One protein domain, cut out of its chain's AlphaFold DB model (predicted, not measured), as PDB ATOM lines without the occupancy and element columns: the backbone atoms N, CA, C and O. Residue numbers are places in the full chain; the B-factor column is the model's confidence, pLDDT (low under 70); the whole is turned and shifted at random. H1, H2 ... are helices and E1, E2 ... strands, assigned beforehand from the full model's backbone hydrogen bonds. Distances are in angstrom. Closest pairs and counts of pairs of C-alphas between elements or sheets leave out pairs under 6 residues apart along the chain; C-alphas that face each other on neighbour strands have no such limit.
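AT A GLANCE: This is residues 2 to 12, 57 to 93, 112 to 181 and 274 to 304 of the 330 residues of an uncharacterized protein of Azospirillum palustre (UniProt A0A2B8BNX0). Two antiparallel helices, H1 and H2, lie side by side at one end, and a strongly twisted sheet of five strands makes much of the other, reached by the last residues of H1. The hairpin E4 and E5 ends the sheet on one edge, E6 runs past that hairpin, and E7 bends sharply. The 149 printed residues hold two named helices and seven named strands, in the order E1 H1 E2 E3 H2 E4 E5 E6 E7; the mixed sheet runs E2 E3 E7 E4 E5, and the class is mixed, helices and strands. The whole is compact, with a radius of gyration of the C-alphas of 16.4 A and spans of 52 by 37 by 28 A.

IN THESE COORDINATES: E1 is residues 4 to 6, from C-alpha 4 at (-39.397, -19.377, 142.741). H1 is residues 60 to 78, 27.0 A long; E2 is 84 to 87, E3 117 to 121, and H2 131 to 147, 24.7 A. E4 is 160 to 163, E5 166 to 169, E6 277 to 283, 19.2 A, and E7 288 to 301, 19.9 A, ending at (-46.156, -1.307, 122.148).

HOW THE PARTS SIT: E2 and E3 are antiparallel, with N 84 and O 120 at 2.8 A. E3 and E7 are parallel, with N 293 and O 121 at 2.8 A; E7 bends by 123 degrees at residue 295. E7 and E4 are parallel, with N 162 and O 290 at 2.9 A. E4 and E5 form an antiparallel hairpin, with N 161 and O 168 at 2.7 A. E3, H2, E4 make a split strand-helix-strand unit, two strands running the same way with E7 between them, its crossover right-handed. H1 only grazes the sheet, with residues 73 to 78; H2 is not on it. H1 and H2 touch at Met 69 and Ser 136, closest C-alphas 4.8 A, at a shallow tilt of 25 degrees, opposite ways. In both, every O i to N i+4 pair is within hydrogen-bond range. E1 and E6 pair with no named strand; the closest C-alphas of E5 and E6, Gly 166 and Thr 281, are 6.1 A apart.

THE WHOLE: The farthest C-alphas, Glu 60 and Val 276, are 54.7 A apart. Residues 13 to 56, 94 to 111 and 182 to 273 are not printed, with C-alpha gaps of 25.9, 9.5 and 10.5 A. H2 to E4 is a long link. Mean pLDDT of the printed part is 75.1; residues 2 to 12 and 85 to 93 are among those under 70.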
ATOM      1  N   ARG A   2     -38.288 -15.158 148.777       25.08
ATOM      2  CA  ARG A   2     -38.612 -16.380 148.012       25.08
ATOM      3  C   ARG A   2     -38.415 -16.091 146.525       25.08
ATOM      4  O   ARG A   2     -39.171 -15.308 145.957       25.08
ATOM      5  N   ILE A   3     -37.388 -16.684 145.924       30.89
ATOM      6  CA  ILE A   3     -37.225 -16.740 144.470       30.89
ATOM      7  C   ILE A   3     -37.748 -18.113 144.058       30.89
ATOM      8  O   ILE A   3     -37.239 -19.125 144.530       30.89
ATOM      9  N   SER A   4     -38.789 -18.139 143.231       31.81
ATOM     10  CA  SER A   4     -39.397 -19.377 142.741       31.81
ATOM     11  C   SER A   4     -39.271 -19.437 141.225       31.81
ATOM     12  O   SER A   4     -39.667 -18.494 140.535       31.81
ATOM     13  N   VAL A   5     -38.756 -20.546 140.696       32.91
ATOM     14  CA  VAL A   5     -38.648 -20.767 139.247       32.91
ATOM     15  C   VAL A   5     -39.914 -21.463 138.753       32.91
ATOM     16  O   VAL A   5     -40.297 -22.514 139.263       32.91
ATOM     17  N   LEU A   6     -40.582 -20.860 137.767       34.66
ATOM     18  CA  LEU A   6     -41.703 -21.479 137.060       34.66
ATOM     19  C   LEU A   6     -41.153 -22.467 136.041       34.66
ATOM     20  O   LEU A   6     -40.444 -22.065 135.121       34.66
ATOM     21  N   ALA A   7     -41.541 -23.726 136.151       32.03
ATOM     22  CA  ALA A   7     -41.285 -24.712 135.120       32.03
ATOM     23  C   ALA A   7     -42.630 -25.087 134.494       32.03
ATOM     24  O   ALA A   7     -43.509 -25.614 135.169       32.03
ATOM     25  N   HIS A   8     -42.850 -24.710 133.231       33.78
ATOM     26  CA  HIS A   8     -44.095 -25.027 132.530       33.78
ATOM     27  C   HIS A   8     -43.890 -25.298 131.030       33.78
ATOM     28  O   HIS A   8     -43.090 -24.611 130.383       33.78
ATOM     29  N   PRO A   9     -44.642 -26.256 130.453       25.64
ATOM     30  CA  PRO A   9     -44.754 -26.418 129.010       25.64
ATOM     31  C   PRO A   9     -45.499 -25.213 128.423       25.64
ATOM     32  O   PRO A   9     -46.508 -24.752 128.959       25.64
ATOM     33  N   ILE A  10     -44.973 -24.653 127.335       29.83
ATOM     34  CA  ILE A  10     -45.583 -23.495 126.680       29.83
ATOM     35  C   ILE A  10     -46.816 -23.973 125.904       29.83
ATOM     36  O   ILE A  10     -46.682 -24.674 124.906       29.83
ATOM     37  N   PHE A  11     -48.005 -23.522 126.302       26.94
ATOM     38  CA  PHE A  11     -49.129 -23.413 125.374       26.94
ATOM     39  C   PHE A  11     -48.941 -22.130 124.560       26.94
ATOM     40  O   PHE A  11     -49.187 -21.023 125.043       26.94
ATOM     41  N   VAL A  12     -48.437 -22.272 123.333       24.42
ATOM     42  CA  VAL A  12     -48.267 -21.150 122.404       24.42
ATOM     43  C   VAL A  12     -49.627 -20.827 121.797       24.42
ATOM     44  O   VAL A  12     -50.100 -21.510 120.891       24.42
ATOM     45  N   ASP A  57     -38.800 -24.047 145.218       65.62
ATOM     46  CA  ASP A  57     -38.223 -23.168 146.225       65.62
ATOM     47  C   ASP A  57     -36.697 -23.278 146.181       65.62
ATOM     48  O   ASP A  57     -36.127 -24.369 146.205       65.62
ATOM     49  N   LEU A  58     -36.038 -22.120 146.099       66.62
ATOM     50  CA  LEU A  58     -34.585 -22.027 146.176       66.62
ATOM     51  C   LEU A  58     -34.150 -21.863 147.634       66.62
ATOM     52  O   LEU A  58     -34.569 -20.921 148.331       66.62
ATOM     53  N   ASP A  59     -33.278 -22.767 148.066       78.00
ATOM     54  CA  ASP A  59     -32.508 -22.627 149.294       78.00
ATOM     55  C   ASP A  59     -31.352 -21.633 149.119       78.00
ATOM     56  O   ASP A  59     -31.290 -20.917 148.121       78.00
ATOM     57  N   GLU A  60     -30.499 -21.508 150.132       80.81
ATOM     58  CA  GLU A  60     -29.423 -20.512 150.163       80.81
ATOM     59  C   GLU A  60     -28.450 -20.682 148.992       80.81
ATOM     60  O   GLU A  60     -28.357 -19.782 148.158       80.81
ATOM     61  N   GLU A  61     -27.879 -21.877 148.832       84.19
ATOM     62  CA  GLU A  61     -27.008 -22.220 147.700       84.19
ATOM     63  C   GLU A  61     -27.713 -21.983 146.350       84.19
ATOM     64  O   GLU A  61     -27.134 -21.456 145.403       84.19
ATOM     65  N   GLY A  62     -29.012 -22.292 146.249       81.19
ATOM     66  CA  GLY A  62     -29.769 -22.067 145.017       81.19
ATOM     67  C   GLY A  62     -29.947 -20.595 144.668       81.19
ATOM     68  O   GLY A  62     -30.033 -20.252 143.489       81.19
ATOM     69  N   ARG A  63     -30.000 -19.717 145.673       76.69
ATOM     70  CA  ARG A  63     -30.061 -18.264 145.474       76.69
ATOM     71  C   ARG A  63     -28.705 -17.699 145.084       76.69
ATOM     72  O   ARG A  63     -28.672 -16.830 144.220       76.69
ATOM     73  N   GLU A  64     -27.628 -18.203 145.675       79.06
ATOM     74  CA  GLU A  64     -26.257 -17.826 145.322       79.06
ATOM     75  C   GLU A  64     -25.951 -18.209 143.873       79.06
ATOM     76  O   GLU A  64     -25.675 -17.332 143.056       79.06
ATOM     77  N   LEU A  65     -26.166 -19.476 143.505       84.12
ATOM     78  CA  LEU A  65     -25.988 -19.965 142.134       84.12
ATOM     79  C   LEU A  65     -26.876 -19.226 141.124       84.12
ATOM     80  O   LEU A  65     -26.482 -19.009 139.976       84.12
ATOM     81  N   TYR A  66     -28.090 -18.840 141.527       82.88
ATOM     82  CA  TYR A  66     -28.938 -17.992 140.696       82.88
ATOM     83  C   TYR A  66     -28.316 -16.605 140.506       82.88
ATOM     84  O   TYR A  66     -28.269 -16.132 139.373       82.88
ATOM     85  N   SER A  67     -27.833 -15.968 141.575       79.12
ATOM     86  CA  SER A  67     -27.186 -14.652 141.508       79.12
ATOM     87  C   SER A  67     -25.962 -14.683 140.595       79.12
ATOM     88  O   SER A  67     -25.898 -13.902 139.653       79.12
ATOM     89  N   GLU A  68     -25.068 -15.655 140.778       83.00
ATOM     90  CA  GLU A  68     -23.883 -15.839 139.930       83.00
ATOM     91  C   GLU A  68     -24.248 -16.022 138.453       83.00
ATOM     92  O   GLU A  68     -23.618 -15.454 137.559       83.00
ATOM     93  N   MET A  69     -25.298 -16.800 138.173       86.75
ATOM     94  CA  MET A  69     -25.807 -16.966 136.815       86.75
ATOM     95  C   MET A  69     -26.312 -15.637 136.233       86.75
ATOM     96  O   MET A  69     -26.070 -15.357 135.060       86.75
ATOM     97  N   VAL A  70     -27.029 -14.824 137.013       80.50
ATOM     98  CA  VAL A  70     -27.491 -13.495 136.578       80.50
ATOM     99  C   VAL A  70     -26.314 -12.564 136.309       80.50
ATOM    100  O   VAL A  70     -26.283 -11.916 135.263       80.50
ATOM    101  N   ASP A  71     -25.341 -12.523 137.211       81.19
ATOM    102  CA  ASP A  71     -24.183 -11.641 137.103       81.19
ATOM    103  C   ASP A  71     -23.326 -12.003 135.886       81.19
ATOM    104  O   ASP A  71     -22.939 -11.122 135.117       81.19
ATOM    105  N   ALA A  72     -23.126 -13.297 135.626       85.88
ATOM    106  CA  ALA A  72     -22.421 -13.768 134.437       85.88
ATOM    107  C   ALA A  72     -23.154 -13.417 133.128       85.88
ATOM    108  O   ALA A  72     -22.515 -13.080 132.132       85.88
ATOM    109  N   GLU A  73     -24.490 -13.469 133.107       85.50
ATOM    110  CA  GLU A  73     -25.282 -13.047 131.943       85.50
ATOM    111  C   GLU A  73     -25.174 -11.545 131.684       85.50
ATOM    112  O   GLU A  73     -25.060 -11.126 130.532       85.50
ATOM    113  N   HIS A  74     -25.196 -10.735 132.744       79.19
ATOM    114  CA  HIS A  74     -25.009  -9.295 132.629       79.19
ATOM    115  C   HIS A  74     -23.595  -8.942 132.172       79.19
ATOM    116  O   HIS A  74     -23.448  -8.110 131.280       79.19
ATOM    117  N   ALA A  75     -22.574  -9.592 132.734       82.81
ATOM    118  CA  ALA A  75     -21.186  -9.398 132.333       82.81
ATOM    119  C   ALA A  75     -20.983  -9.754 130.854       82.81
ATOM    120  O   ALA A  75     -20.417  -8.961 130.103       82.81
ATOM    121  N   TRP A  76     -21.520 -10.898 130.413       88.69
ATOM    122  CA  TRP A  76     -21.478 -11.304 129.010       88.69
ATOM    123  C   TRP A  76     -22.172 -10.287 128.101       88.69
ATOM    124  O   TRP A  76     -21.599  -9.856 127.105       88.69
ATOM    125  N   ALA A  77     -23.382  -9.850 128.460       84.25
ATOM    126  CA  ALA A  77     -24.139  -8.916 127.639       84.25
ATOM    127  C   ALA A  77     -23.490  -7.526 127.565       84.25
ATOM    128  O   ALA A  77     -23.520  -6.903 126.509       84.25
ATOM    129  N   ALA A  78     -22.881  -7.051 128.657       82.06
ATOM    130  CA  ALA A  78     -22.152  -5.784 128.702       82.06
ATOM    131  C   ALA A  78     -20.845  -5.812 127.893       82.06
ATOM    132  O   ALA A  78     -20.385  -4.762 127.449       82.06
ATOM    133  N   ALA A  79     -20.262  -6.995 127.686       86.50
ATOM    134  CA  ALA A  79     -19.065  -7.175 126.868       86.50
ATOM    135  C   ALA A  79     -19.348  -7.156 125.355       86.50
ATOM    136  O   ALA A  79     -18.404  -7.146 124.566       86.50
ATOM    137  N   ILE A  80     -20.618  -7.152 124.926       86.19
ATOM    138  CA  ILE A  80     -20.960  -7.139 123.502       86.19
ATOM    139  C   ILE A  80     -20.721  -5.731 122.911       86.19
ATOM    140  O   ILE A  80     -21.301  -4.754 123.398       86.19
ATOM    141  N   PRO A  81     -19.912  -5.584 121.845       78.56
ATOM    142  CA  PRO A  81     -19.646  -4.282 121.234       78.56
ATOM    143  C   PRO A  81     -20.917  -3.599 120.708       78.56
ATOM    144  O   PRO A  81     -21.749  -4.220 120.053       78.56
ATOM    145  N   GLY A  82     -21.072  -2.298 120.983       74.06
ATOM    146  CA  GLY A  82     -22.198  -1.502 120.470       74.06
ATOM    147  C   GLY A  82     -23.572  -1.893 121.028       74.06
ATOM    148  O   GLY A  82     -24.595  -1.442 120.506       74.06
ATOM    149  N   VAL A  83     -23.608  -2.716 122.080       77.25
ATOM    150  CA  VAL A  83     -24.848  -3.256 122.630       77.25
ATOM    151  C   VAL A  83     -25.747  -2.179 123.224       77.25
ATOM    152  O   VAL A  83     -25.329  -1.296 123.977       77.25
ATOM    153  N   ARG A  84     -27.037  -2.294 122.926       74.12
ATOM    154  CA  ARG A  84     -28.116  -1.598 123.620       74.12
ATOM    155  C   ARG A  84     -28.902  -2.646 124.392       74.12
ATOM    156  O   ARG A  84     -29.603  -3.467 123.804       74.12
ATOM    157  N   LEU A  85     -28.751  -2.645 125.712       65.69
ATOM    158  CA  LEU A  85     -29.463  -3.579 126.576       65.69
ATOM    159  C   LEU A  85     -30.873  -3.064 126.861       65.69
ATOM    160  O   LEU A  85     -31.062  -1.925 127.293       65.69
ATOM    161  N   TRP A  86     -31.857  -3.936 126.673       65.00
ATOM    162  CA  TRP A  86     -33.216  -3.722 127.153       65.00
ATOM    163  C   TRP A  86     -33.598  -4.832 128.115       65.00
ATOM    164  O   TRP A  86     -33.501  -6.019 127.793       65.00
ATOM    165  N   GLN A  87     -34.071  -4.438 129.295       61.59
ATOM    166  CA  GLN A  87     -34.659  -5.362 130.247       61.59
ATOM    167  C   GLN A  87     -36.176  -5.186 130.262       61.59
ATOM    168  O   GLN A  87     -36.697  -4.083 130.405       61.59
ATOM    169  N   LEU A  88     -36.883  -6.303 130.136       53.56
ATOM    170  CA  LEU A  88     -38.323  -6.367 130.354       53.56
ATOM    171  C   LEU A  88     -38.571  -6.517 131.855       53.56
ATOM    172  O   LEU A  88     -38.443  -7.622 132.389       53.56
ATOM    173  N   TRP A  89     -38.905  -5.421 132.536       47.66
ATOM    174  CA  TRP A  89     -39.234  -5.460 133.960       47.66
ATOM    175  C   TRP A  89     -40.746  -5.529 134.191       47.66
ATOM    176  O   TRP A  89     -41.529  -4.925 133.465       47.66
ATOM    177  N   ARG A  90     -41.152  -6.284 135.215       39.59
ATOM    178  CA  ARG A  90     -42.505  -6.239 135.777       39.59
ATOM    179  C   ARG A  90     -42.391  -5.479 137.091       39.59
ATOM    180  O   ARG A  90     -41.791  -6.007 138.025       39.59
ATOM    181  N   SER A  91     -42.936  -4.268 137.174       37.00
ATOM    182  CA  SER A  91     -43.142  -3.632 138.470       37.00
ATOM    183  C   SER A  91     -44.309  -4.329 139.160       37.00
ATOM    184  O   SER A  91     -45.477  -4.109 138.864       37.00
ATOM    185  N   ASP A  92     -44.000  -5.203 140.115       34.97
ATOM    186  CA  ASP A  92     -45.018  -5.797 140.990       34.97
ATOM    187  C   ASP A  92     -45.579  -4.767 142.008       34.97
ATOM    188  O   ASP A  92     -46.451  -5.089 142.817       34.97
ATOM    189  N   ALA A  93     -45.103  -3.517 141.977       29.41
ATOM    190  CA  ALA A  93     -45.579  -2.419 142.807       29.41
ATOM    191  C   ALA A  93     -46.746  -1.689 142.125       29.41
ATOM    192  O   ALA A  93     -46.515  -0.768 141.354       29.41
ATOM    193  N   GLY A 112     -39.327  -9.586 142.242       35.25
ATOM    194  CA  GLY A 112     -40.415 -10.267 141.513       35.25
ATOM    195  C   GLY A 112     -40.362 -10.295 139.976       35.25
ATOM    196  O   GLY A 112     -41.111 -11.056 139.359       35.25
ATOM    197  N   GLY A 113     -39.456  -9.552 139.332       42.97
ATOM    198  CA  GLY A 113     -39.350  -9.524 137.866       42.97
ATOM    199  C   GLY A 113     -38.820 -10.833 137.252       42.97
ATOM    200  O   GLY A 113     -37.797 -11.365 137.681       42.97
ATOM    201  N   ARG A 114     -39.482 -11.355 136.203       53.84
ATOM    202  CA  ARG A 114     -38.934 -12.452 135.375       53.84
ATOM    203  C   ARG A 114     -37.745 -11.914 134.571       53.84
ATOM    204  O   ARG A 114     -37.925 -11.002 133.772       53.84
ATOM    205  N   ARG A 115     -36.555 -12.494 134.760       64.44
ATOM    206  CA  ARG A 115     -35.314 -12.113 134.066       64.44
ATOM    207  C   ARG A 115     -35.448 -12.291 132.554       64.44
ATOM    208  O   ARG A 115     -35.499 -13.419 132.076       64.44
ATOM    209  N   ARG A 116     -35.515 -11.182 131.818       71.81
ATOM    210  CA  ARG A 116     -35.613 -11.147 130.355       71.81
ATOM    211  C   ARG A 116     -34.771 -10.010 129.800       71.81
ATOM    212  O   ARG A 116     -35.108  -8.843 129.996       71.81
ATOM    213  N   LEU A 117     -33.701 -10.373 129.116       75.81
ATOM    214  CA  LEU A 117     -32.718  -9.484 128.531       75.81
ATOM    215  C   LEU A 117     -32.799  -9.579 127.007       75.81
ATOM    216  O   LEU A 117     -32.767 -10.674 126.443       75.81
ATOM    217  N   ILE A 118     -32.915  -8.432 126.349       83.31
ATOM    218  CA  ILE A 118     -32.762  -8.302 124.902       83.31
ATOM    219  C   ILE A 118     -31.485  -7.496 124.677       83.31
ATOM    220  O   ILE A 118     -31.419  -6.325 125.050       83.31
ATOM    221  N   ALA A 119     -30.471  -8.133 124.096       86.50
ATOM    222  CA  ALA A 119     -29.244  -7.479 123.670       86.50
ATOM    223  C   ALA A 119     -29.401  -7.052 122.207       86.50
ATOM    224  O   ALA A 119     -29.299  -7.884 121.305       86.50
ATOM    225  N   ALA A 120     -29.700  -5.770 121.977       87.75
ATOM    226  CA  ALA A 120     -29.693  -5.211 120.631       87.75
ATOM    227  C   ALA A 120     -28.294  -4.864 120.199       87.75
ATOM    228  O   ALA A 120     -27.576  -4.175 120.920       87.75
ATOM    229  N   VAL A 121     -27.955  -5.269 118.994       89.50
ATOM    230  CA  VAL A 121     -26.601  -5.153 118.476       89.50
ATOM    231  C   VAL A 121     -26.651  -4.914 116.974       89.50
ATOM    232  O   VAL A 121     -27.582  -5.386 116.319       89.50
ATOM    233  N   PRO A 122     -25.689  -4.185 116.398       89.31
ATOM    234  CA  PRO A 122     -25.571  -4.090 114.951       89.31
ATOM    235  C   PRO A 122     -25.337  -5.468 114.306       89.31
ATOM    236  O   PRO A 122     -24.682  -6.325 114.912       89.31
ATOM    237  N   PRO A 123     -25.808  -5.703 113.069       88.81
ATOM    238  CA  PRO A 123     -25.359  -6.846 112.277       88.81
ATOM    239  C   PRO A 123     -23.828  -6.904 112.159       88.81
ATOM    240  O   PRO A 123     -23.163  -5.869 112.195       88.81
ATOM    241  N   GLY A 124     -23.270  -8.107 112.031       88.06
ATOM    242  CA  GLY A 124     -21.822  -8.342 111.975       88.06
ATOM    243  C   GLY A 124     -21.089  -8.174 113.310       88.06
ATOM    244  O   GLY A 124     -19.864  -8.270 113.353       88.06
ATOM    245  N   THR A 125     -21.803  -7.926 114.413       89.75
ATOM    246  CA  THR A 125     -21.186  -7.888 115.744       89.75
ATOM    247  C   THR A 125     -20.648  -9.268 116.109       89.75
ATOM    248  O   THR A 125     -21.381 -10.256 116.062       89.75
ATOM    249  N   VAL A 126     -19.380  -9.312 116.515       90.06
ATOM    250  CA  VAL A 126     -18.751 -10.503 117.095       90.06
ATOM    251  C   VAL A 126     -19.187 -10.623 118.549       90.06
ATOM    252  O   VAL A 126     -19.105  -9.659 119.318       90.06
ATOM    253  N   LEU A 127     -19.672 -11.801 118.923       89.81
ATOM    254  CA  LEU A 127     -20.140 -12.057 120.277       89.81
ATOM    255  C   LEU A 127     -18.978 -12.461 121.199       89.81
ATOM    256  O   LEU A 127     -18.073 -13.176 120.773       89.81
ATOM    257  N   PRO A 128     -18.985 -12.020 122.471       89.38
ATOM    258  CA  PRO A 128     -17.961 -12.400 123.428       89.38
ATOM    259  C   PRO A 128     -18.095 -13.874 123.817       89.38
ATOM    260  O   PRO A 128     -19.181 -14.463 123.751       89.38
ATOM    261  N   GLU A 129     -16.987 -14.455 124.282       90.12
ATOM    262  CA  GLU A 129     -16.931 -15.844 124.731       90.12
ATOM    263  C   GLU A 129     -17.991 -16.134 125.807       90.12
ATOM    264  O   GLU A 129     -18.182 -15.383 126.767       90.12
ATOM    265  N   MET A 130     -18.693 -17.256 125.651       90.25
ATOM    266  CA  MET A 130     -19.850 -17.605 126.481       90.25
ATOM    267  C   MET A 130     -19.532 -18.612 127.590       90.25
ATOM    268  O   MET A 130     -20.423 -18.927 128.380       90.25
ATOM    269  N   ALA A 131     -18.307 -19.148 127.657       90.12
ATOM    270  CA  ALA A 131     -17.971 -20.301 128.496       90.12
ATOM    271  C   ALA A 131     -18.317 -20.081 129.978       90.12
ATOM    272  O   ALA A 131     -19.038 -20.890 130.564       90.12
ATOM    273  N   ALA A 132     -17.900 -18.950 130.555       87.56
ATOM    274  CA  ALA A 132     -18.180 -18.608 131.951       87.56
ATOM    275  C   ALA A 132     -19.690 -18.480 132.240       87.56
ATOM    276  O   ALA A 132     -20.196 -19.026 133.221       87.56
ATOM    277  N   MET A 133     -20.441 -17.826 131.347       90.62
ATOM    278  CA  MET A 133     -21.899 -17.699 131.469       90.62
ATOM    279  C   MET A 133     -22.602 -19.059 131.323       90.62
ATOM    280  O   MET A 133     -23.562 -19.357 132.033       90.62
ATOM    281  N   MET A 134     -22.147 -19.912 130.407       91.88
ATOM    282  CA  MET A 134     -22.714 -21.251 130.237       91.88
ATOM    283  C   MET A 134     -22.390 -22.158 131.428       91.88
ATOM    284  O   MET A 134     -23.232 -22.969 131.821       91.88
ATOM    285  N   GLN A 135     -21.219 -21.992 132.046       93.00
ATOM    286  CA  GLN A 135     -20.829 -22.712 133.254       93.00
ATOM    287  C   GLN A 135     -21.734 -22.361 134.441       93.00
ATOM    288  O   GLN A 135     -22.255 -23.277 135.081       93.00
ATOM    289  N   SER A 136     -21.992 -21.076 134.701       90.88
ATOM    290  CA  SER A 136     -22.882 -20.656 135.794       90.88
ATOM    291  C   SER A 136     -24.330 -21.120 135.570       90.88
ATOM    292  O   SER A 136     -24.949 -21.684 136.478       90.88
ATOM    293  N   ARG A 137     -24.845 -21.036 134.331       90.44
ATOM    294  CA  ARG A 137     -26.143 -21.631 133.940       90.44
ATOM    295  C   ARG A 137     -26.193 -23.135 134.205       90.44
ATOM    296  O   ARG A 137     -27.209 -23.651 134.680       90.44
ATOM    297  N   ALA A 138     -25.120 -23.857 133.883       91.31
ATOM    298  CA  ALA A 138     -25.045 -25.295 134.101       91.31
ATOM    299  C   ALA A 138     -25.025 -25.645 135.596       91.31
ATOM    300  O   ALA A 138     -25.732 -26.572 135.994       91.31
ATOM    301  N   SER A 139     -24.276 -24.898 136.413       91.94
ATOM    302  CA  SER A 139     -24.228 -25.068 137.872       91.94
ATOM    303  C   SER A 139     -25.599 -24.864 138.507       91.94
ATOM    304  O   SER A 139     -26.114 -25.788 139.140       91.94
ATOM    305  N   PHE A 140     -26.262 -23.739 138.223       88.94
ATOM    306  CA  PHE A 140     -27.625 -23.496 138.699       88.94
ATOM    307  C   PHE A 140     -28.610 -24.566 138.199       88.94
ATOM    308  O   PHE A 140     -29.411 -25.110 138.958       88.94
ATOM    309  N   GLY A 141     -28.524 -24.943 136.920       88.31
ATOM    310  CA  GLY A 141     -29.401 -25.954 136.337       88.31
ATOM    311  C   GLY A 141     -29.248 -27.335 136.970       88.31
ATOM    312  O   GLY A 141     -30.249 -28.033 137.135       88.31
ATOM    313  N   ARG A 142     -28.021 -27.746 137.319       91.00
ATOM    314  CA  ARG A 142     -27.769 -28.997 138.053       91.00
ATOM    315  C   ARG A 142     -28.395 -28.940 139.442       91.00
ATOM    316  O   ARG A 142     -29.114 -29.867 139.796       91.00
ATOM    317  N   HIS A 143     -28.191 -27.842 140.166       88.81
ATOM    318  CA  HIS A 143     -28.727 -27.641 141.515       88.81
ATOM    319  C   HIS A 143     -30.252 -27.733 141.571       88.81
ATOM    320  O   HIS A 143     -30.821 -28.433 142.409       88.81
ATOM    321  N   VAL A 144     -30.932 -27.061 140.640       83.38
ATOM    322  CA  VAL A 144     -32.398 -27.060 140.592       83.38
ATOM    323  C   VAL A 144     -32.941 -28.429 140.181       83.38
ATOM    324  O   VAL A 144     -33.895 -28.907 140.790       83.38
ATOM    325  N   ARG A 145     -32.321 -29.102 139.202       86.12
ATOM    326  CA  ARG A 145     -32.749 -30.446 138.772       86.12
ATOM    327  C   ARG A 145     -32.468 -31.536 139.803       86.12
ATOM    328  O   ARG A 145     -33.203 -32.513 139.841       86.12
ATOM    329  N   ALA A 146     -31.434 -31.374 140.629       86.56
ATOM    330  CA  ALA A 146     -31.172 -32.278 141.747       86.56
ATOM    331  C   ALA A 146     -32.287 -32.212 142.805       86.56
ATOM    332  O   ALA A 146     -32.606 -33.229 143.413       86.56
ATOM    333  N   ARG A 147     -32.911 -31.039 142.991       81.94
ATOM    334  CA  ARG A 147     -34.072 -30.868 143.884       81.94
ATOM    335  C   ARG A 147     -35.376 -31.323 143.258       81.94
ATOM    336  O   ARG A 147     -36.178 -31.962 143.928       81.94
ATOM    337  N   ASP A 148     -35.601 -30.981 141.994       75.31
ATOM    338  CA  ASP A 148     -36.798 -31.408 141.277       75.31
ATOM    339  C   ASP A 148     -36.460 -31.776 139.821       75.31
ATOM    340  O   ASP A 148     -36.288 -30.893 138.969       75.31
ATOM    341  N   PRO A 149     -36.394 -33.084 139.504       76.50
ATOM    342  CA  PRO A 149     -36.070 -33.573 138.166       76.50
ATOM    343  C   PRO A 149     -37.051 -33.127 137.078       76.50
ATOM    344  O   PRO A 149     -36.714 -33.175 135.895       76.50
ATOM    345  N   ARG A 150     -38.258 -32.678 137.447       70.50
ATOM    346  CA  ARG A 150     -39.259 -32.197 136.486       70.50
ATOM    347  C   ARG A 150     -38.874 -30.838 135.898       70.50
ATOM    348  O   ARG A 150     -39.476 -30.413 134.909       70.50
ATOM    349  N   VAL A 151     -37.915 -30.112 136.493       68.44
ATOM    350  CA  VAL A 151     -37.537 -28.767 136.029       68.44
ATOM    351  C   VAL A 151     -36.860 -28.838 134.670       68.44
ATOM    352  O   VAL A 151     -35.747 -29.339 134.507       68.44
ATOM    353  N   GLY A 152     -37.550 -28.275 133.678       68.06
ATOM    354  CA  GLY A 152     -37.043 -28.148 132.320       68.06
ATOM    355  C   GLY A 152     -35.818 -27.232 132.217       68.06
ATOM    356  O   GLY A 152     -35.477 -26.471 133.117       68.06
ATOM    357  N   LYS A 153     -35.165 -27.258 131.052       67.75
ATOM    358  CA  LYS A 153     -33.951 -26.468 130.776       67.75
ATOM    359  C   LYS A 153     -34.210 -24.976 130.520       67.75
ATOM    360  O   LYS A 153     -33.262 -24.257 130.244       67.75
ATOM    361  N   GLN A 154     -35.458 -24.506 130.584       63.59
ATOM    362  CA  GLN A 154     -35.855 -23.172 130.111       63.59
ATOM    363  C   GLN A 154     -35.046 -22.038 130.759       63.59
ATOM    364  O   GLN A 154     -34.456 -21.230 130.054       63.59
ATOM    365  N   SER A 155     -34.927 -22.014 132.091       66.12
ATOM    366  CA  SER A 155     -34.196 -20.949 132.800       66.12
ATOM    367  C   SER A 155     -32.675 -20.999 132.623       66.12
ATOM    368  O   SER A 155     -32.003 -20.019 132.933       66.12
ATOM    369  N   THR A 156     -32.139 -22.114 132.116       78.19
ATOM    370  CA  THR A 156     -30.697 -22.366 131.948       78.19
ATOM    371  C   THR A 156     -30.309 -22.630 130.496       78.19
ATOM    372  O   THR A 156     -29.206 -23.104 130.238       78.19
ATOM    373  N   ALA A 157     -31.212 -22.388 129.545       82.81
ATOM    374  CA  ALA A 157     -30.945 -22.587 128.126       82.81
ATOM    375  C   ALA A 157     -29.901 -21.575 127.638       82.81
ATOM    376  O   ALA A 157     -29.746 -20.510 128.233       82.81
ATOM    377  N   ALA A 158     -29.178 -21.892 126.565       85.56
ATOM    378  CA  ALA A 158     -28.290 -20.916 125.942       85.56
ATOM    379  C   ALA A 158     -29.098 -19.704 125.434       85.56
ATOM    380  O   ALA A 158     -30.291 -19.846 125.134       85.56
ATOM    381  N   PRO A 159     -28.501 -18.504 125.348       89.00
ATOM    382  CA  PRO A 159     -29.110 -17.388 124.637       89.00
ATOM    383  C   PRO A 159     -29.519 -17.766 123.212       89.00
ATOM    384  O   PRO A 159     -28.882 -18.603 122.568       89.00
ATOM    385  N   SER A 160     -30.579 -17.132 122.718       90.56
ATOM    386  CA  SER A 160     -31.043 -17.317 121.341       90.56
ATOM    387  C   SER A 160     -30.845 -16.048 120.522       90.56
ATOM    388  O   SER A 160     -31.098 -14.948 121.004       90.56
ATOM    389  N   LEU A 161     -30.424 -16.206 119.275       91.44
ATOM    390  CA  LEU A 161     -30.374 -15.157 118.275       91.44
ATOM    391  C   LEU A 161     -31.730 -15.079 117.569       91.44
ATOM    392  O   LEU A 161     -32.247 -16.090 117.095       91.44
ATOM    393  N   VAL A 162     -32.302 -13.882 117.473       91.62
ATOM    394  CA  VAL A 162     -33.487 -13.638 116.646       91.62
ATOM    395  C   VAL A 162     -33.034 -13.356 115.215       91.62
ATOM    396  O   VAL A 162     -32.279 -12.420 114.981       91.62
ATOM    397  N   THR A 163     -33.517 -14.140 114.257       90.19
ATOM    398  CA  THR A 163     -33.248 -13.966 112.820       90.19
ATOM    399  C   THR A 163     -34.551 -13.756 112.053       90.19
ATOM    400  O   THR A 163     -35.638 -13.984 112.588       90.19
ATOM    401  N   VAL A 164     -34.457 -13.403 110.768       87.19
ATOM    402  CA  VAL A 164     -35.618 -13.373 109.859       87.19
ATOM    403  C   VAL A 164     -36.349 -14.727 109.853       87.19
ATOM    404  O   VAL A 164     -37.576 -14.765 109.848       87.19
ATOM    405  N   GLY A 165     -35.610 -15.841 109.916       85.50
ATOM    406  CA  GLY A 165     -36.149 -17.205 109.873       85.50
ATOM    407  C   GLY A 165     -36.669 -17.754 111.208       85.50
ATOM    408  O   GLY A 165     -37.283 -18.820 111.217       85.50
ATOM    409  N   GLY A 166     -36.455 -17.056 112.326       86.81
ATOM    410  CA  GLY A 166     -36.823 -17.536 113.661       86.81
ATOM    411  C   GLY A 166     -35.690 -17.435 114.680       86.81
ATOM    412  O   GLY A 166     -34.706 -16.728 114.476       86.81
ATOM    413  N   LEU A 167     -35.855 -18.135 115.804       88.44
ATOM    414  CA  LEU A 167     -34.838 -18.224 116.850       88.44
ATOM    415  C   LEU A 167     -33.794 -19.290 116.499       88.44
ATOM    416  O   LEU A 167     -34.158 -20.426 116.205       88.44
ATOM    417  N   VAL A 168     -32.518 -18.926 116.597       89.12
ATOM    418  CA  VAL A 168     -31.360 -19.820 116.437       89.12
ATOM    419  C   VAL A 168     -30.538 -19.798 117.729       89.12
ATOM    420  O   VAL A 168     -30.605 -18.833 118.491       89.12
ATOM    421  N   SER A 169     -29.801 -20.863 118.042       86.44
ATOM    422  CA  SER A 169     -28.919 -20.883 119.216       86.44
ATOM    423  C   SER A 169     -27.719 -19.963 118.987       86.44
ATOM    424  O   SER A 169     -27.088 -20.043 117.941       86.44
ATOM    425  N   VAL A 170     -27.359 -19.119 119.960       84.25
ATOM    426  CA  VAL A 170     -26.180 -18.237 119.822       84.25
ATOM    427  C   VAL A 170     -24.865 -19.025 119.783       84.25
ATOM    428  O   VAL A 170     -23.889 -18.566 119.211       84.25
ATOM    429  N   VAL A 171     -24.846 -20.237 120.343       77.75
ATOM    430  CA  VAL A 171     -23.658 -21.112 120.381       77.75
ATOM    431  C   VAL A 171     -23.173 -21.511 118.978       77.75
ATOM    432  O   VAL A 171     -22.036 -21.934 118.823       77.75
ATOM    433  N   GLU A 172     -24.027 -21.391 117.962       72.44
ATOM    434  CA  GLU A 172     -23.757 -21.824 116.586       72.44
ATOM    435  C   GLU A 172     -23.368 -20.654 115.665       72.44
ATOM    436  O   GLU A 172     -23.426 -20.791 114.445       72.44
ATOM    437  N   VAL A 173     -23.042 -19.486 116.232       77.12
ATOM    438  CA  VAL A 173     -22.897 -18.233 115.483       77.12
ATOM    439  C   VAL A 173     -21.611 -17.510 115.886       77.12
ATOM    440  O   VAL A 173     -21.491 -17.055 117.023       77.12
ATOM    441  N   ASP A 174     -20.683 -17.367 114.937       73.19
ATOM    442  CA  ASP A 174     -19.423 -16.632 115.131       73.19
ATOM    443  C   ASP A 174     -19.629 -15.106 115.015       73.19
ATOM    444  O   ASP A 174     -19.101 -14.326 115.812       73.19
ATOM    445  N   ASP A 175     -20.453 -14.674 114.058       81.81
ATOM    446  CA  ASP A 175     -20.840 -13.285 113.814       81.81
ATOM    447  C   ASP A 175     -22.346 -13.164 113.563       81.81
ATOM    448  O   ASP A 175     -22.984 -14.067 113.033       81.81
ATOM    449  N   ILE A 176     -22.959 -12.047 113.958       84.31
ATOM    450  CA  ILE A 176     -24.416 -11.906 113.853       84.31
ATOM    451  C   ILE A 176     -24.846 -11.691 112.391       84.31
ATOM    452  O   ILE A 176     -24.588 -10.616 111.839       84.31
ATOM    453  N   PRO A 177     -25.571 -12.646 111.774       79.38
ATOM    454  CA  PRO A 177     -25.873 -12.616 110.354       79.38
ATOM    455  C   PRO A 177     -27.118 -11.784 110.019       79.38
ATOM    456  O   PRO A 177     -28.043 -11.630 110.821       79.38
ATOM    457  N   GLY A 178     -27.195 -11.373 108.751       78.38
ATOM    458  CA  GLY A 178     -28.419 -10.881 108.116       78.38
ATOM    459  C   GLY A 178     -28.712  -9.388 108.314       78.38
ATOM    460  O   GLY A 178     -27.940  -8.662 108.938       78.38
ATOM    461  N   PRO A 179     -29.821  -8.891 107.738       81.94
ATOM    462  CA  PRO A 179     -30.223  -7.500 107.904       81.94
ATOM    463  C   PRO A 179     -30.643  -7.233 109.352       81.94
ATOM    464  O   PRO A 179     -31.262  -8.083 109.986       81.94
ATOM    465  N   GLY A 180     -30.359  -6.038 109.867       88.44
ATOM    466  CA  GLY A 180     -30.859  -5.612 111.174       88.44
ATOM    467  C   GLY A 180     -32.382  -5.457 111.175       88.44
ATOM    468  O   GLY A 180     -32.979  -5.033 110.182       88.44
ATOM    469  N   ALA A 181     -33.026  -5.769 112.298       90.19
ATOM    470  CA  ALA A 181     -34.424  -5.431 112.512       90.19
ATOM    471  C   ALA A 181     -34.595  -3.903 112.534       90.19
ATOM    472  O   ALA A 181     -33.755  -3.185 113.075       90.19
ATOM    473  N   ARG A 274     -37.824  -6.628 103.925       77.94
ATOM    474  CA  ARG A 274     -37.868  -7.628 102.848       77.94
ATOM    475  C   ARG A 274     -38.244  -6.910 101.555       77.94
ATOM    476  O   ARG A 274     -38.975  -5.927 101.624       77.94
ATOM    477  N   ASP A 275     -37.785  -7.426 100.414       67.69
ATOM    478  CA  ASP A 275     -37.782  -6.778  99.084       67.69
ATOM    479  C   ASP A 275     -39.036  -5.968  98.709       67.69
ATOM    480  O   ASP A 275     -38.942  -4.982  97.986       67.69
ATOM    481  N   VAL A 276     -40.213  -6.359  99.203       52.47
ATOM    482  CA  VAL A 276     -41.497  -5.699  98.917       52.47
ATOM    483  C   VAL A 276     -42.389  -5.475 100.148       52.47
ATOM    484  O   VAL A 276     -43.457  -4.880 100.018       52.47
ATOM    485  N   ALA A 277     -42.005  -5.939 101.345       71.81
ATOM    486  CA  ALA A 277     -42.840  -5.835 102.550       71.81
ATOM    487  C   ALA A 277     -42.041  -5.999 103.852       71.81
ATOM    488  O   ALA A 277     -40.960  -6.573 103.871       71.81
ATOM    489  N   LEU A 278     -42.617  -5.576 104.979       78.25
ATOM    490  CA  LEU A 278     -42.064  -5.898 106.296       78.25
ATOM    491  C   LEU A 278     -42.358  -7.358 106.659       78.25
ATOM    492  O   LEU A 278     -43.513  -7.792 106.651       78.25
ATOM    493  N   HIS A 279     -41.321  -8.105 107.032       84.88
ATOM    494  CA  HIS A 279     -41.484  -9.415 107.655       84.88
ATOM    495  C   HIS A 279     -41.461  -9.270 109.177       84.88
ATOM    496  O   HIS A 279     -40.607  -8.573 109.710       84.88
ATOM    497  N   ALA A 280     -42.374  -9.934 109.885       86.50
ATOM    498  CA  ALA A 280     -42.402  -9.926 111.344       86.50
ATOM    499  C   ALA A 280     -42.131 -11.332 111.883       86.50
ATOM    500  O   ALA A 280     -42.969 -12.223 111.721       86.50
ATOM    501  N   THR A 281     -41.005 -11.511 112.572       87.50
ATOM    502  CA  THR A 281     -40.654 -12.780 113.218       87.50
ATOM    503  C   THR A 281     -41.096 -12.740 114.678       87.50
ATOM    504  O   THR A 281     -40.531 -11.966 115.459       87.50
ATOM    505  N   PRO A 282     -42.114 -13.524 115.082       86.50
ATOM    506  CA  PRO A 282     -42.522 -13.595 116.474       86.50
ATOM    507  C   PRO A 282     -41.495 -14.376 117.298       86.50
ATOM    508  O   PRO A 282     -40.998 -15.413 116.866       86.50
ATOM    509  N   PHE A 283     -41.226 -13.912 118.513       84.00
ATOM    510  CA  PHE A 283     -40.393 -14.622 119.474       84.00
ATOM    511  C   PHE A 283     -40.856 -14.357 120.909       84.00
ATOM    512  O   PHE A 283     -41.630 -13.437 121.183       84.00
ATOM    513  N   THR A 284     -40.379 -15.195 121.827       76.94
ATOM    514  CA  THR A 284     -40.570 -15.018 123.269       76.94
ATOM    515  C   THR A 284     -39.215 -14.999 123.958       76.94
ATOM    516  O   THR A 284     -38.492 -15.993 123.903       76.94
ATOM    517  N   CYS A 285     -38.878 -13.910 124.646       71.94
ATOM    518  CA  CYS A 285     -37.686 -13.874 125.494       71.94
ATOM    519  C   CYS A 285     -37.981 -14.547 126.846       71.94
ATOM    520  O   CYS A 285     -38.786 -14.044 127.637       71.94
ATOM    521  N   GLN A 286     -37.367 -15.706 127.099       67.19
ATOM    522  CA  GLN A 286     -37.451 -16.390 128.397       67.19
ATOM    523  C   GLN A 286     -36.336 -15.967 129.357       67.19
ATOM    524  O   GLN A 286     -36.609 -15.826 130.546       67.19
ATOM    525  N   HIS A 287     -35.128 -15.740 128.833       74.75
ATOM    526  CA  HIS A 287     -33.930 -15.334 129.574       74.75
ATOM    527  C   HIS A 287     -33.148 -14.277 128.798       74.75
ATOM    528  O   HIS A 287     -33.312 -13.101 129.075       74.75
ATOM    529  N   VAL A 288     -32.341 -14.662 127.813       83.81
ATOM    530  CA  VAL A 288     -31.473 -13.758 127.053       83.81
ATOM    531  C   VAL A 288     -31.685 -14.025 125.575       83.81
ATOM    532  O   VAL A 288     -31.593 -15.172 125.131       83.81
ATOM    533  N   VAL A 289     -31.964 -12.969 124.820       89.19
ATOM    534  CA  VAL A 289     -31.996 -13.018 123.361       89.19
ATOM    535  C   VAL A 289     -31.107 -11.933 122.778       89.19
ATOM    536  O   VAL A 289     -31.064 -10.814 123.290       89.19
ATOM    537  N   VAL A 290     -30.410 -12.272 121.703       90.88
ATOM    538  CA  VAL A 290     -29.636 -11.336 120.893       90.88
ATOM    539  C   VAL A 290     -30.489 -10.940 119.698       90.88
ATOM    540  O   VAL A 290     -31.081 -11.802 119.046       90.88
ATOM    541  N   LEU A 291     -30.583  -9.643 119.427       91.62
ATOM    542  CA  LEU A 291     -31.378  -9.105 118.332       91.62
ATOM    543  C   LEU A 291     -30.508  -8.189 117.459       91.62
ATOM    544  O   LEU A 291     -30.134  -7.110 117.924       91.62
ATOM    545  N   PRO A 292     -30.225  -8.567 116.200       92.25
ATOM    546  CA  PRO A 292     -29.629  -7.647 115.249       92.25
ATOM    547  C   PRO A 292     -30.601  -6.503 114.963       92.25
ATOM    548  O   PRO A 292     -31.757  -6.749 114.617       92.25
ATOM    549  N   VAL A 293     -30.148  -5.258 115.088       89.56
ATOM    550  CA  VAL A 293     -30.952  -4.049 114.848       89.56
ATOM    551  C   VAL A 293     -30.195  -3.043 113.992       89.56
ATOM    552  O   VAL A 293     -28.972  -2.954 114.064       89.56
ATOM    553  N   VAL A 294     -30.922  -2.272 113.187       88.19
ATOM    554  CA  VAL A 294     -30.344  -1.123 112.474       88.19
ATOM    555  C   VAL A 294     -30.201   0.091 113.396       88.19
ATOM    556  O   VAL A 294     -30.818   0.173 114.465       88.19
ATOM    557  N   ASP A 295     -29.434   1.084 112.950       82.88
ATOM    558  CA  ASP A 295     -29.463   2.404 113.570       82.88
ATOM    559  C   ASP A 295     -30.849   3.045 113.452       82.88
ATOM    560  O   ASP A 295     -31.535   2.922 112.442       82.88
ATOM    561  N   GLY A 296     -31.274   3.727 114.517       77.50
ATOM    562  CA  GLY A 296     -32.617   4.313 114.594       77.50
ATOM    563  C   GLY A 296     -33.748   3.308 114.847       77.50
ATOM    564  O   GLY A 296     -34.904   3.680 114.714       77.50
ATOM    565  N   PHE A 297     -33.438   2.062 115.223       81.69
ATOM    566  CA  PHE A 297     -34.436   1.053 115.587       81.69
ATOM    567  C   PHE A 297     -35.402   1.503 116.697       81.69
ATOM    568  O   PHE A 297     -34.973   2.014 117.738       81.69
ATOM    569  N   ASP A 298     -36.687   1.187 116.510       75.62
ATOM    570  CA  ASP A 298     -37.770   1.523 117.438       75.62
ATOM    571  C   ASP A 298     -38.277   0.327 118.257       75.62
ATOM    572  O   ASP A 298     -38.386  -0.802 117.774       75.62
ATOM    573  N   VAL A 299     -38.699   0.594 119.496       72.69
ATOM    574  CA  VAL A 299     -39.439  -0.365 120.331       72.69
ATOM    575  C   VAL A 299     -40.847   0.160 120.560       72.69
ATOM    576  O   VAL A 299     -41.040   1.198 121.188       72.69
ATOM    577  N   LEU A 300     -41.841  -0.571 120.065       71.88
ATOM    578  CA  LEU A 300     -43.229  -0.125 120.019       71.88
ATOM    579  C   LEU A 300     -44.148  -1.080 120.782       71.88
ATOM    580  O   LEU A 300     -44.085  -2.301 120.624       71.88
ATOM    581  N   HIS A 301     -45.070  -0.524 121.565       66.06
ATOM    582  CA  HIS A 301     -46.156  -1.307 122.148       66.06
ATOM    583  C   HIS A 301     -47.237  -1.579 121.097       66.06
ATOM    584  O   HIS A 301     -47.785  -0.664 120.482       66.06
ATOM    585  N   ALA A 302     -47.572  -2.850 120.899       67.44
ATOM    586  CA  ALA A 302     -48.686  -3.288 120.079       67.44
ATOM    587  C   ALA A 302     -49.888  -3.617 120.967       67.44
ATOM    588  O   ALA A 302     -49.801  -4.444 121.872       67.44
ATOM    589  N   ALA A 303     -51.042  -3.027 120.647       63.44
ATOM    590  CA  ALA A 303     -52.280  -3.291 121.368       63.44
ATOM    591  C   ALA A 303     -52.613  -4.794 121.377       63.44
ATOM    592  O   ALA A 303     -52.817  -5.416 120.327       63.44
ATOM    593  N   SER A 304     -52.724  -5.374 122.572       58.28
ATOM    594  CA  SER A 304     -53.190  -6.743 122.753       58.28
ATOM    595  C   SER A 304     -54.692  -6.827 122.470       58.28
ATOM    596  O   SER A 304     -55.508  -6.255 123.195       58.28
TER     597      SER A 304